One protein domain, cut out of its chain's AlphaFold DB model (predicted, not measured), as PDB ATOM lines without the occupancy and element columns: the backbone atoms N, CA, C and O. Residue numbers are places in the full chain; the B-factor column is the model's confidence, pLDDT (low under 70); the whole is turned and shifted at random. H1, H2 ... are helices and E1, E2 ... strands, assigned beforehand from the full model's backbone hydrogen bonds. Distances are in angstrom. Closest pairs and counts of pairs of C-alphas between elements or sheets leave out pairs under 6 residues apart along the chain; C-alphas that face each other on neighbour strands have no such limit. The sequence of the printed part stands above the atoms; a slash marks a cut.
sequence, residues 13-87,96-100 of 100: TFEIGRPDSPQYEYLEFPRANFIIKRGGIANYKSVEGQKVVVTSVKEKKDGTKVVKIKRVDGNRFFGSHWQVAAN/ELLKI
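This is residues 13 to 87 and 96 to 100 of the 100 residues of an uncharacterized protein of Muricauda taeanensis (UniProt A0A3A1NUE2). The core is one five-stranded antiparallel sheet, E4 E3 E2 E1 E5, strongly twisted and curled like part of a barrel, with its long E2 and E3 hairpin reaching toward one end of the longest axis. Two short helices, H1 and H2, lie toward the opposite end, off the sheet, and long loops, residues 17 to 31 and 72 to 83, make much of the rest. The printed part has 80 residues, under half of them in named elements, which follow each other as E1 H1 H2 E2 E3 E4 E5; the class is mixed, helices and strands. The whole is compact and rounded, with a radius of gyration of the C-alphas of 12.4 A and spans of 35 by 27 by 26 A.

Start in the sheet with E2, residues 51 to 59: find C-alpha 51 at (96.081, 111.289, 115.462) and go 22.8 A to C-alpha 59 at (92.282, 117.509, 137.087), past a bend of 62 degrees at residue 55. E3, residues 65 to 71, covers 19.5 A, and E4, residues 84 to 87, covers 10.4 A. E1, residues 13 to 16, begins at C-alpha 13, (98.192, 108.978, 121.683), and is 10.0 A long; E5, residues 97 to 99, is 6.7 A long. H1 is residues 32 to 37, 8.6 A, and H2 is residues 44 to 47, 5.9 A.

Look first at the hairpin of E2 and E3, where N 55 and O 68 are 2.8 A apart, within hydrogen-bond range. E3 and E4 are a hairpin too, at 144 degrees between their directions, with N 86 and O 67 at 2.8 A; E2, E3 and E4 form a meander, each strand the antiparallel neighbour of the one before. On the other side of E2 from E3 comes E1, with N 52 and O 14 at 2.8 A. The edge strand E5 is antiparallel to E1, with N 15 and O 98 at 2.8 A; the other edge strand is E4. From edge to edge the strands' lines turn by 77 degrees and the way across the sheet by 118 degrees. Neither helix is on the sheet, and H1 and H2 are apart; the closest C-alphas of E1 and H2, those of Ile 16 and Val 47, are 6.6 A apart. In H1 every O i to N i+4 pair is within hydrogen-bond range, while H2 is too short for such a pair.

The two C-alphas farthest apart, those of Gly 39 and Gly 63, are 35.7 A apart. Residues 88 to 95 are not printed, and C-alphas 87 and 96 are 9.9 A apart across this cut, in the link from E4 to E5. The links from E1 to H1 and from E3 to E4 are long, with 15 and 12 residues. The mean pLDDT of the printed part is 94.6, and no printed residue is under 70.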
ATOM      1  N   THR A  13      98.743 108.696 123.004       96.62
ATOM      2  CA  THR A  13      98.192 108.978 121.683       96.62
ATOM      3  C   THR A  13      96.766 108.478 121.543       96.62
ATOM      4  O   THR A  13      96.419 107.399 122.014       96.62
ATOM      5  N   PHE A  14      95.964 109.262 120.836       97.25
ATOM      6  CA  PHE A  14      94.574 108.969 120.523       97.25
ATOM      7  C   PHE A  14      94.300 109.300 119.061       97.25
ATOM      8  O   PHE A  14      95.041 110.053 118.424       97.25
ATOM      9  N   GLU A  15      93.205 108.777 118.545       97.69
ATOM     10  CA  GLU A  15      92.603 109.210 117.296       97.69
ATOM     11  C   GLU A  15      91.324 109.989 117.601       97.69
ATOM     12  O   GLU A  15      90.568 109.627 118.501       97.69
ATOM     13  N   ILE A  16      91.097 111.085 116.882       97.38
ATOM     14  CA  ILE A  16      89.830 111.809 116.955       97.38
ATOM     15  C   ILE A  16      88.790 110.990 116.198       97.38
ATOM     16  O   ILE A  16      88.880 110.845 114.980       97.38
ATOM     17  N   GLY A  17      87.820 110.449 116.923       96.12
ATOM     18  CA  GLY A  17      86.709 109.717 116.338       96.12
ATOM     19  C   GLY A  17      85.593 110.645 115.870       96.12
ATOM     20  O   GLY A  17      85.709 111.872 115.879       96.12
ATOM     21  N   ARG A  18      84.485 110.039 115.453       92.06
ATOM     22  CA  ARG A  18      83.278 110.760 115.063       92.06
ATOM     23  C   ARG A  18      82.346 110.879 116.274       92.06
ATOM     24  O   ARG A  18      82.018 109.844 116.845       92.06
ATOM     25  N   PRO A  19      81.879 112.086 116.639       86.69
ATOM     26  CA  PRO A  19      80.888 112.231 117.698       86.69
ATOM     27  C   PRO A  19      79.557 111.591 117.290       86.69
ATOM     28  O   PRO A  19      79.143 111.681 116.130       86.69
ATOM     29  N   ASP A  20      78.842 111.039 118.270       79.94
ATOM     30  CA  ASP A  20      77.429 110.664 118.114       79.94
ATOM     31  C   ASP A  20      76.527 111.901 117.916       79.94
ATOM     32  O   ASP A  20      75.456 111.830 117.307       79.94
ATOM     33  N   SER A  21      76.977 113.059 118.408       83.56
ATOM     34  CA  SER A  21      76.340 114.370 118.247       83.56
ATOM     35  C   SER A  21      76.671 115.004 116.882       83.56
ATOM     36  O   SER A  21      77.718 114.722 116.295       83.56
ATOM     37  N   PRO A  22      75.833 115.920 116.346       85.19
ATOM     38  CA  PRO A  22      76.163 116.680 115.135       85.19
ATOM     39  C   PRO A  22      77.459 117.502 115.230       85.19
ATOM     40  O   PRO A  22      77.979 117.950 114.204       85.19
ATOM     41  N   GLN A  23      77.952 117.740 116.445       89.44
ATOM     42  CA  GLN A  23      79.164 118.496 116.735       89.44
ATOM     43  C   GLN A  23      79.971 117.823 117.848       89.44
ATOM     44  O   GLN A  23      79.429 117.061 118.638       89.44
ATOM     45  N   TYR A  24      81.257 118.159 117.934       94.62
ATOM     46  CA  TYR A  24      82.081 117.777 119.078       94.62
ATOM     47  C   TYR A  24      81.649 118.562 120.319       94.62
ATOM     48  O   TYR A  24      81.535 119.792 120.271       94.62
ATOM     49  N   GLU A  25      81.426 117.854 121.417       94.44
ATOM     50  CA  GLU A  25      81.017 118.408 122.708       94.44
ATOM     51  C   GLU A  25      82.130 118.315 123.749       94.44
ATOM     52  O   GLU A  25      82.252 119.198 124.604       94.44
ATOM     53  N   TYR A  26      82.961 117.274 123.670       95.62
ATOM     54  CA  TYR A  26      83.991 116.981 124.663       95.62
ATOM     55  C   TYR A  26      85.403 117.306 124.185       95.62
ATOM     56  O   TYR A  26      86.291 117.455 125.026       95.62
ATOM     57  N   LEU A  27      85.605 117.526 122.881       96.00
ATOM     58  CA  LEU A  27      86.730 118.295 122.346       96.00
ATOM     59  C   LEU A  27      86.349 119.773 122.227       96.00
ATOM     60  O   LEU A  27      85.487 120.163 121.439       96.00
ATOM     61  N   GLU A  28      87.060 120.628 122.960       95.56
ATOM     62  CA  GLU A  28      86.841 122.076 122.983       95.56
ATOM     63  C   GLU A  28      87.446 122.748 121.738       95.56
ATOM     64  O   GLU A  28      88.403 123.531 121.808       95.56
ATOM     65  N   PHE A  29      86.899 122.439 120.560       96.06
ATOM     66  CA  PHE A  29      87.299 123.114 119.336       96.06
ATOM     67  C   PHE A  29      86.868 124.593 119.350       96.06
ATOM     68  O   PHE A  29      85.749 124.931 119.746       96.06
ATOM     69  N   PRO A  30      87.729 125.514 118.878       95.31
ATOM     70  CA  PRO A  30      87.377 126.924 118.754       95.31
ATOM     71  C   PRO A  30      86.178 127.107 117.821       95.31
ATOM     72  O   PRO A  30      86.038 126.417 116.811       95.31
ATOM     73  N   ARG A  31      85.328 128.093 118.121       95.56
ATOM     74  CA  ARG A  31      84.208 128.459 117.241       95.56
ATOM     75  C   ARG A  31      84.722 129.001 115.903       95.56
ATOM     76  O   ARG A  31      85.799 129.601 115.836       95.56
ATOM     77  N   ALA A  32      83.911 128.858 114.857       96.50
ATOM     78  CA  ALA A  32      84.284 129.201 113.485       96.50
ATOM     79  C   ALA A  32      84.823 130.634 113.344       96.50
ATOM     80  O   ALA A  32      85.823 130.862 112.670       96.50
ATOM     81  N   ASN A  33      84.229 131.601 114.046       97.31
ATOM     82  CA  ASN A  33      84.683 132.990 114.039       97.31
ATOM     83  C   ASN A  33      86.113 133.167 114.591       97.31
ATOM     84  O   ASN A  33      86.870 133.966 114.046       97.31
ATOM     85  N   PHE A  34      86.510 132.437 115.638       96.69
ATOM     86  CA  PHE A  34      87.879 132.484 116.168       96.69
ATOM     87  C   PHE A  34      88.882 131.824 115.223       96.69
ATOM     88  O   PHE A  34      90.003 132.313 115.082       96.69
ATOM     89  N   ILE A  35      88.470 130.746 114.553       97.31
ATOM     90  CA  ILE A  35      89.271 130.081 113.521       97.31
ATOM     91  C   ILE A  35      89.531 131.045 112.356       97.31
ATOM     92  O   ILE A  35      90.690 131.283 112.013       97.31
ATOM     93  N   ILE A  36      88.472 131.642 111.800       97.25
ATOM     94  CA  ILE A  36      88.534 132.528 110.626       97.25
ATOM     95  C   ILE A  36      89.324 133.805 110.936       97.25
ATOM     96  O   ILE A  36      90.192 134.191 110.157       97.25
ATOM     97  N   LYS A  37      89.114 134.428 112.107       97.44
ATOM     98  CA  LYS A  37      89.878 135.619 112.537       97.44
ATOM     99  C   LYS A  37      91.389 135.375 112.632       97.44
ATOM    100  O   LYS A  37      92.155 136.329 112.570       97.44
ATOM    101  N   ARG A  38      91.823 134.120 112.794       96.31
ATOM    102  CA  ARG A  38      93.238 133.711 112.816       96.31
ATOM    103  C   ARG A  38      93.730 133.151 111.474       96.31
ATOM    104  O   ARG A  38      94.793 132.537 111.441       96.31
ATOM    105  N   GLY A  39      92.967 133.328 110.393       96.06
ATOM    106  CA  GLY A  39      93.316 132.860 109.047       96.06
ATOM    107  C   GLY A  39      93.139 131.353 108.830       96.06
ATOM    108  O   GLY A  39      93.710 130.801 107.896       96.06
ATOM    109  N   GLY A  40      92.395 130.672 109.705       96.94
ATOM    110  CA  GLY A  40      92.109 129.244 109.585       96.94
ATOM    111  C   GLY A  40      90.827 128.927 108.812       96.94
ATOM    112  O   GLY A  40      90.024 129.811 108.516       96.94
ATOM    113  N   ILE A  41      90.593 127.634 108.569       96.81
ATOM    114  CA  ILE A  41      89.394 127.114 107.893       96.81
ATOM    115  C   ILE A  41      88.580 126.277 108.882       96.81
ATOM    116  O   ILE A  41      89.057 125.259 109.382       96.81
ATOM    117  N   ALA A  42      87.339 126.689 109.152       95.31
ATOM    118  CA  ALA A  42      86.445 126.045 110.119       95.31
ATOM    119  C   ALA A  42      85.773 124.778 109.553       95.31
ATOM    120  O   ALA A  42      84.554 124.704 109.428       95.31
ATOM    121  N   ASN A  43      86.582 123.784 109.187       94.50
ATOM    122  CA  ASN A  43      86.101 122.480 108.736       94.50
ATOM    123  C   ASN A  43      86.202 121.451 109.870       94.50
ATOM    124  O   ASN A  43      87.216 120.778 110.010       94.50
ATOM    125  N   TYR A  44      85.147 121.318 110.675       94.12
ATOM    126  CA  TYR A  44      85.105 120.365 111.793       94.12
ATOM    127  C   TYR A  44      85.089 118.901 111.351       94.12
ATOM    128  O   TYR A  44      85.482 118.038 112.121       94.12
ATOM    129  N   LYS A  45      84.707 118.603 110.104       91.56
ATOM    130  CA  LYS A  45      84.751 117.231 109.580       91.56
ATOM    131  C   LYS A  45      86.176 116.764 109.283       91.56
ATOM    132  O   LYS A  45      86.425 115.572 109.264       91.56
ATOM    133  N   SER A  46      87.124 117.682 109.058       91.56
ATOM    134  CA  SER A  46      88.500 117.304 108.702       91.56
ATOM    135  C   SER A  46      89.349 116.837 109.883       91.56
ATOM    136  O   SER A  46      90.485 116.411 109.667       91.56
ATOM    137  N   VAL A  47      88.840 116.962 111.114       94.75
ATOM    138  CA  VAL A  47      89.543 116.509 112.322       94.75
ATOM    139  C   VAL A  47      89.294 115.037 112.639       94.75
ATOM    140  O   VAL A  47      90.112 114.448 113.332       94.75
ATOM    141  N   GLU A  48      88.232 114.441 112.093       95.69
ATOM    142  CA  GLU A  48      87.952 113.006 112.212       95.69
ATOM    143  C   GLU A  48      89.111 112.187 111.611       95.69
ATOM    144  O   GLU A  48      89.646 112.528 110.552       95.69
ATOM    145  N   GLY A  49      89.542 111.141 112.315       96.25
ATOM    146  CA  GLY A  49      90.678 110.285 111.963       96.25
ATOM    147  C   GLY A  49      92.058 110.891 112.251       96.25
ATOM    148  O   GLY A  49      93.085 110.264 111.983       96.25
ATOM    149  N   GLN A  50      92.143 112.118 112.780       97.00
ATOM    150  CA  GLN A  50      93.440 112.717 113.098       97.00
ATOM    151  C   GLN A  50      94.033 112.118 114.373       97.00
ATOM    152  O   GLN A  50      93.398 112.097 115.427       97.00
ATOM    153  N   LYS A  51      95.309 111.730 114.298       97.94
ATOM    154  CA  LYS A  51      96.081 111.289 115.462       97.94
ATOM    155  C   LYS A  51      96.550 112.475 116.288       97.94
ATOM    156  O   LYS A  51      97.144 113.428 115.767       97.94
ATOM    157  N   VAL A  52      96.340 112.386 117.591       98.12
ATOM    158  CA  VAL A  52      96.681 113.416 118.565       98.12
ATOM    159  C   VAL A  52      97.474 112.833 119.723       98.12
ATOM    160  O   VAL A  52      97.364 111.653 120.033       98.12
ATOM    161  N   VAL A  53      98.286 113.670 120.357       97.75
ATOM    162  CA  VAL A  53      99.081 113.318 121.534       97.75
ATOM    163  C   VAL A  53      98.750 114.252 122.686       97.75
ATOM    164  O   VAL A  53      98.613 115.468 122.491       97.75
ATOM    165  N   VAL A  54      98.644 113.689 123.886       97.69
ATOM    166  CA  VAL A  54      98.431 114.435 125.126       97.69
ATOM    167  C   VAL A  54      99.699 115.193 125.496       97.69
ATOM    168  O   VAL A  54     100.777 114.620 125.643       97.69
ATOM    169  N   THR A  55      99.572 116.505 125.669       97.31
ATOM    170  CA  THR A  55     100.673 117.399 126.058       97.31
ATOM    171  C   THR A  55     100.580 117.863 127.505       97.31
ATOM    172  O   THR A  55     101.565 118.337 128.063       97.31
ATOM    173  N   SER A  56      99.399 117.770 128.115       96.62
ATOM    174  CA  SER A  56      99.154 118.167 129.498       96.62
ATOM    175  C   SER A  56      97.903 117.472 130.013       96.62
ATOM    176  O   SER A  56      96.929 117.338 129.275       96.62
ATOM    177  N   VAL A  57      97.929 117.081 131.283       94.81
ATOM    178  CA  VAL A  57      96.787 116.524 132.012       94.81
ATOM    179  C   VAL A  57      96.494 117.451 133.186       94.81
ATOM    180  O   VAL A  57      97.412 117.859 133.900       94.81
ATOM    181  N   LYS A  58      95.228 117.825 133.365       93.06
ATOM    182  CA  LYS A  58      94.770 118.656 134.475       93.06
ATOM    183  C   LYS A  58      93.476 118.102 135.045       93.06
ATOM    184  O   LYS A  58      92.469 118.017 134.350       93.06
ATOM    185  N   GLU A  59      93.489 117.830 136.338       90.19
ATOM    186  CA  GLU A  59      92.282 117.509 137.087       90.19
ATOM    187  C   GLU A  59      91.645 118.795 137.627       90.19
ATOM    188  O   GLU A  59      92.326 119.701 138.128       90.19
ATOM    189  N   LYS A  60      90.331 118.926 137.457       89.31
ATOM    190  CA  LYS A  60      89.541 120.008 138.049       89.31
ATOM    191  C   LYS A  60      89.110 119.620 139.465       89.31
ATOM    192  O   LYS A  60      89.081 118.453 139.828       89.31
ATOM    193  N   LYS A  61      88.719 120.616 140.266       88.44
ATOM    194  CA  LYS A  61      88.245 120.403 141.649       88.44
ATOM    195  C   LYS A  61      86.990 119.523 141.744       88.44
ATOM    196  O   LYS A  61      86.700 119.022 142.819       88.44
ATOM    197  N   ASP A  62      86.245 119.392 140.650       87.06
ATOM    198  CA  ASP A  62      85.045 118.558 140.535       87.06
ATOM    199  C   ASP A  62      85.353 117.103 140.122       87.06
ATOM    200  O   ASP A  62      84.426 116.326 139.923       87.06
ATOM    201  N   GLY A  63      86.634 116.739 139.984       85.56
ATOM    202  CA  GLY A  63      87.078 115.418 139.531       85.56
ATOM    203  C   GLY A  63      87.145 115.262 138.009       85.56
ATOM    204  O   GLY A  63      87.568 114.221 137.523       85.56
ATOM    205  N   THR A  64      86.774 116.284 137.226       88.62
ATOM    206  CA  THR A  64      86.855 116.205 135.760       88.62
ATOM    207  C   THR A  64      88.310 116.213 135.293       88.62
ATOM    208  O   THR A  64      89.044 117.176 135.555       88.62
ATOM    209  N   LYS A  65      88.708 115.208 134.505       91.62
ATOM    210  CA  LYS A  65      90.031 115.141 133.876       91.62
ATOM    211  C   LYS A  65      90.014 115.833 132.508       91.62
ATOM    212  O   LYS A  65      89.386 115.382 131.552       91.62
ATOM    213  N   VAL A  66      90.714 116.964 132.407       95.31
ATOM    214  CA  VAL A  66      90.875 117.721 131.159       95.31
ATOM    215  C   VAL A  66      92.301 117.593 130.656       95.31
ATOM    216  O   VAL A  66      93.258 117.917 131.361       95.31
ATOM    217  N   VAL A  67      92.446 117.175 129.408       96.25
ATOM    218  CA  VAL A  67      93.738 117.041 128.739       96.25
ATOM    219  C   VAL A  67      93.898 118.112 127.672       96.25
ATOM    220  O   VAL A  67      92.919 118.579 127.095       96.25
ATOM    221  N   LYS A  68      95.137 118.516 127.391       97.75
ATOM    222  CA  LYS A  68      95.464 119.246 126.163       97.75
ATOM    223  C   LYS A  68      96.050 118.281 125.160       97.75
ATOM    224  O   LYS A  68      96.942 117.506 125.499       97.75
ATOM    225  N   ILE A  69      95.580 118.383 123.927       97.69
ATOM    226  CA  ILE A  69      96.011 117.538 122.822       97.69
ATOM    227  C   ILE A  69      96.527 118.391 121.667       97.69
ATOM    228  O   ILE A  69      96.052 119.506 121.431       97.69
ATOM    229  N   LYS A  70      97.510 117.860 120.941       98.12
ATOM    230  CA  LYS A  70      98.006 118.408 119.668       98.12
ATOM    231  C   LYS A  70      98.036 117.317 118.612       98.12
ATOM    232  O   LYS A  70      98.180 116.149 118.964       98.12
ATOM    233  N   ARG A  71      97.977 117.685 117.333       97.94
ATOM    234  CA  ARG A  71      98.149 116.719 116.241       97.94
ATOM    235  C   ARG A  71      99.565 116.137 116.257       97.94
ATOM    236  O   ARG A  71     100.539 116.866 116.463       97.94
ATOM    237  N   VAL A  72      99.670 114.828 116.040       97.62
ATOM    238  CA  VAL A  72     100.956 114.108 115.983       97.62
ATOM    239  C   VAL A  72     101.765 114.519 114.754       97.62
ATOM    240  O   VAL A  72     102.986 114.601 114.822       97.62
ATOM    241  N   ASP A  73     101.089 114.857 113.656       95.69
ATOM    242  CA  ASP A  73     101.712 115.280 112.396       95.69
ATOM    243  C   ASP A  73     102.353 116.681 112.438       95.69
ATOM    244  O   ASP A  73     102.862 117.163 111.429       95.69
ATOM    245  N   GLY A  74     102.314 117.361 113.589       94.38
ATOM    246  CA  GLY A  74     102.889 118.692 113.769       94.38
ATOM    247  C   GLY A  74     102.085 119.822 113.125       94.38
ATOM    248  O   GLY A  74     102.472 120.984 113.252       94.38
ATOM    249  N   ASN A  75     100.953 119.531 112.481       96.44
ATOM    250  CA  ASN A  75     100.080 120.557 111.932       96.44
ATOM    251  C   ASN A  75      99.185 121.173 113.016       96.44
ATOM    252  O   ASN A  75      98.991 120.649 114.112       96.44
ATOM    253  N   ARG A  76      98.586 122.319 112.686       96.94
ATOM    254  CA  ARG A  76      97.594 122.986 113.538       96.94
ATOM    255  C   ARG A  76      96.193 122.444 113.261       96.94
ATOM    256  O   ARG A  76      95.848 122.137 112.118       96.94
ATOM    257  N   PHE A  77      95.344 122.408 114.280       97.19
ATOM    258  CA  PHE A  77      93.902 122.293 114.089       97.19
ATOM    259  C   PHE A  77      93.391 123.512 113.324       97.19
ATOM    260  O   PHE A  77      93.746 124.658 113.632       97.19
ATOM    261  N   PHE A  78      92.586 123.254 112.291       96.94
ATOM    262  CA  PHE A  78      91.988 124.281 111.434       96.94
ATOM    263  C   PHE A  78      92.995 125.272 110.817       96.94
ATOM    264  O   PHE A  78      92.630 126.395 110.477       96.94
ATOM    265  N   GLY A  79      94.280 124.897 110.729       96.31
ATOM    266  CA  GLY A  79      95.370 125.759 110.253       96.31
ATOM    267  C   GLY A  79      95.828 126.853 111.231       96.31
ATOM    268  O   GLY A  79      96.829 127.516 110.974       96.31
ATOM    269  N   SER A  80      95.163 127.031 112.379       96.19
ATOM    270  CA  SER A  80      95.388 128.189 113.261       96.19
ATOM    271  C   SER A  80      95.602 127.862 114.742       96.19
ATOM    272  O   SER A  80      96.193 128.676 115.452       96.19
ATOM    273  N   HIS A  81      95.185 126.690 115.228       96.38
ATOM    274  CA  HIS A  81      95.243 126.340 116.652       96.38
ATOM    275  C   HIS A  81      96.175 125.154 116.901       96.38
ATOM    276  O   HIS A  81      95.966 124.066 116.383       96.38
ATOM    277  N   TRP A  82      97.216 125.355 117.705       96.62
ATOM    278  CA  TRP A  82      98.207 124.311 117.994       96.62
ATOM    279  C   TRP A  82      97.691 123.194 118.893       96.62
ATOM    280  O   TRP A  82      98.140 122.058 118.787       96.62
ATOM    281  N   GLN A  83      96.803 123.542 119.819       96.88
ATOM    282  CA  GLN A  83      96.300 122.638 120.838       96.88
ATOM    283  C   GLN A  83      94.840 122.952 121.114       96.88
ATOM    284  O   GLN A  83      94.425 124.110 121.000       96.88
ATOM    285  N   VAL A  84      94.106 121.931 121.531       97.06
ATOM    286  CA  VAL A  84      92.749 122.057 122.066       97.06
ATOM    287  C   VAL A  84      92.646 121.271 123.364       97.06
ATOM    288  O   VAL A  84      93.468 120.391 123.628       97.06
ATOM    289  N   ALA A  85      91.687 121.648 124.203       97.25
ATOM    290  CA  ALA A  85      91.383 120.910 125.418       97.25
ATOM    291  C   ALA A  85      90.344 119.825 125.120       97.25
ATOM    292  O   ALA A  85      89.532 119.981 124.211       97.25
ATOM    293  N   ALA A  86      90.368 118.745 125.892       96.31
ATOM    294  CA  ALA A  86      89.351 117.709 125.840       96.31
ATOM    295  C   ALA A  86      89.026 117.200 127.246       96.31
ATOM    296  O   ALA A  86      89.930 117.027 128.067       96.31
ATOM    297  N   ASN A  87      87.746 116.951 127.518       95.50
ATOM    298  CA  ASN A  87      87.336 116.147 128.665       95.50
ATOM    299  C   ASN A  87      87.556 114.680 128.299       95.50
ATOM    300  O   ASN A  87      86.799 114.136 127.501       95.50
ATOM    301  N   GLU A  96      84.385 110.401 120.667       95.25
ATOM    302  CA  GLU A  96      85.122 111.551 120.127       95.25
ATOM    303  C   GLU A  96      86.644 111.373 120.216       95.25
ATOM    304  O   GLU A  96      87.387 111.915 119.395       95.25
ATOM    305  N   LEU A  97      87.116 110.601 121.197       95.38
ATOM    306  CA  LEU A  97      88.482 110.098 121.267       95.38
ATOM    307  C   LEU A  97      88.469 108.576 121.264       95.38
ATOM    308  O   LEU A  97      87.708 107.941 121.985       95.38
ATOM    309  N   LEU A  98      89.381 108.003 120.490       94.94
ATOM    310  CA  LEU A  98      89.600 106.571 120.393       94.94
ATOM    311  C   LEU A  98      91.042 106.279 120.795       94.94
ATOM    312  O   LEU A  98      91.979 106.929 120.324       94.94
ATOM    313  N   LYS A  99      91.230 105.318 121.697       91.50
ATOM    314  CA  LYS A  99      92.567 104.879 122.107       91.50
ATOM    315  C   LYS A  99      93.187 104.031 120.990       91.50
ATOM    316  O   LYS A  99      92.515 103.133 120.485       91.50
ATOM    317  N   ILE A 100      94.436 104.329 120.622       88.81
ATOM    318  CA  ILE A 100      95.202 103.635 119.568       88.81
ATOM    319  C   ILE A 100      96.450 102.950 120.112       88.81
ATOM    320  O   ILE A 100      96.909 103.351 121.207       88.81
TER     321      ILE A 100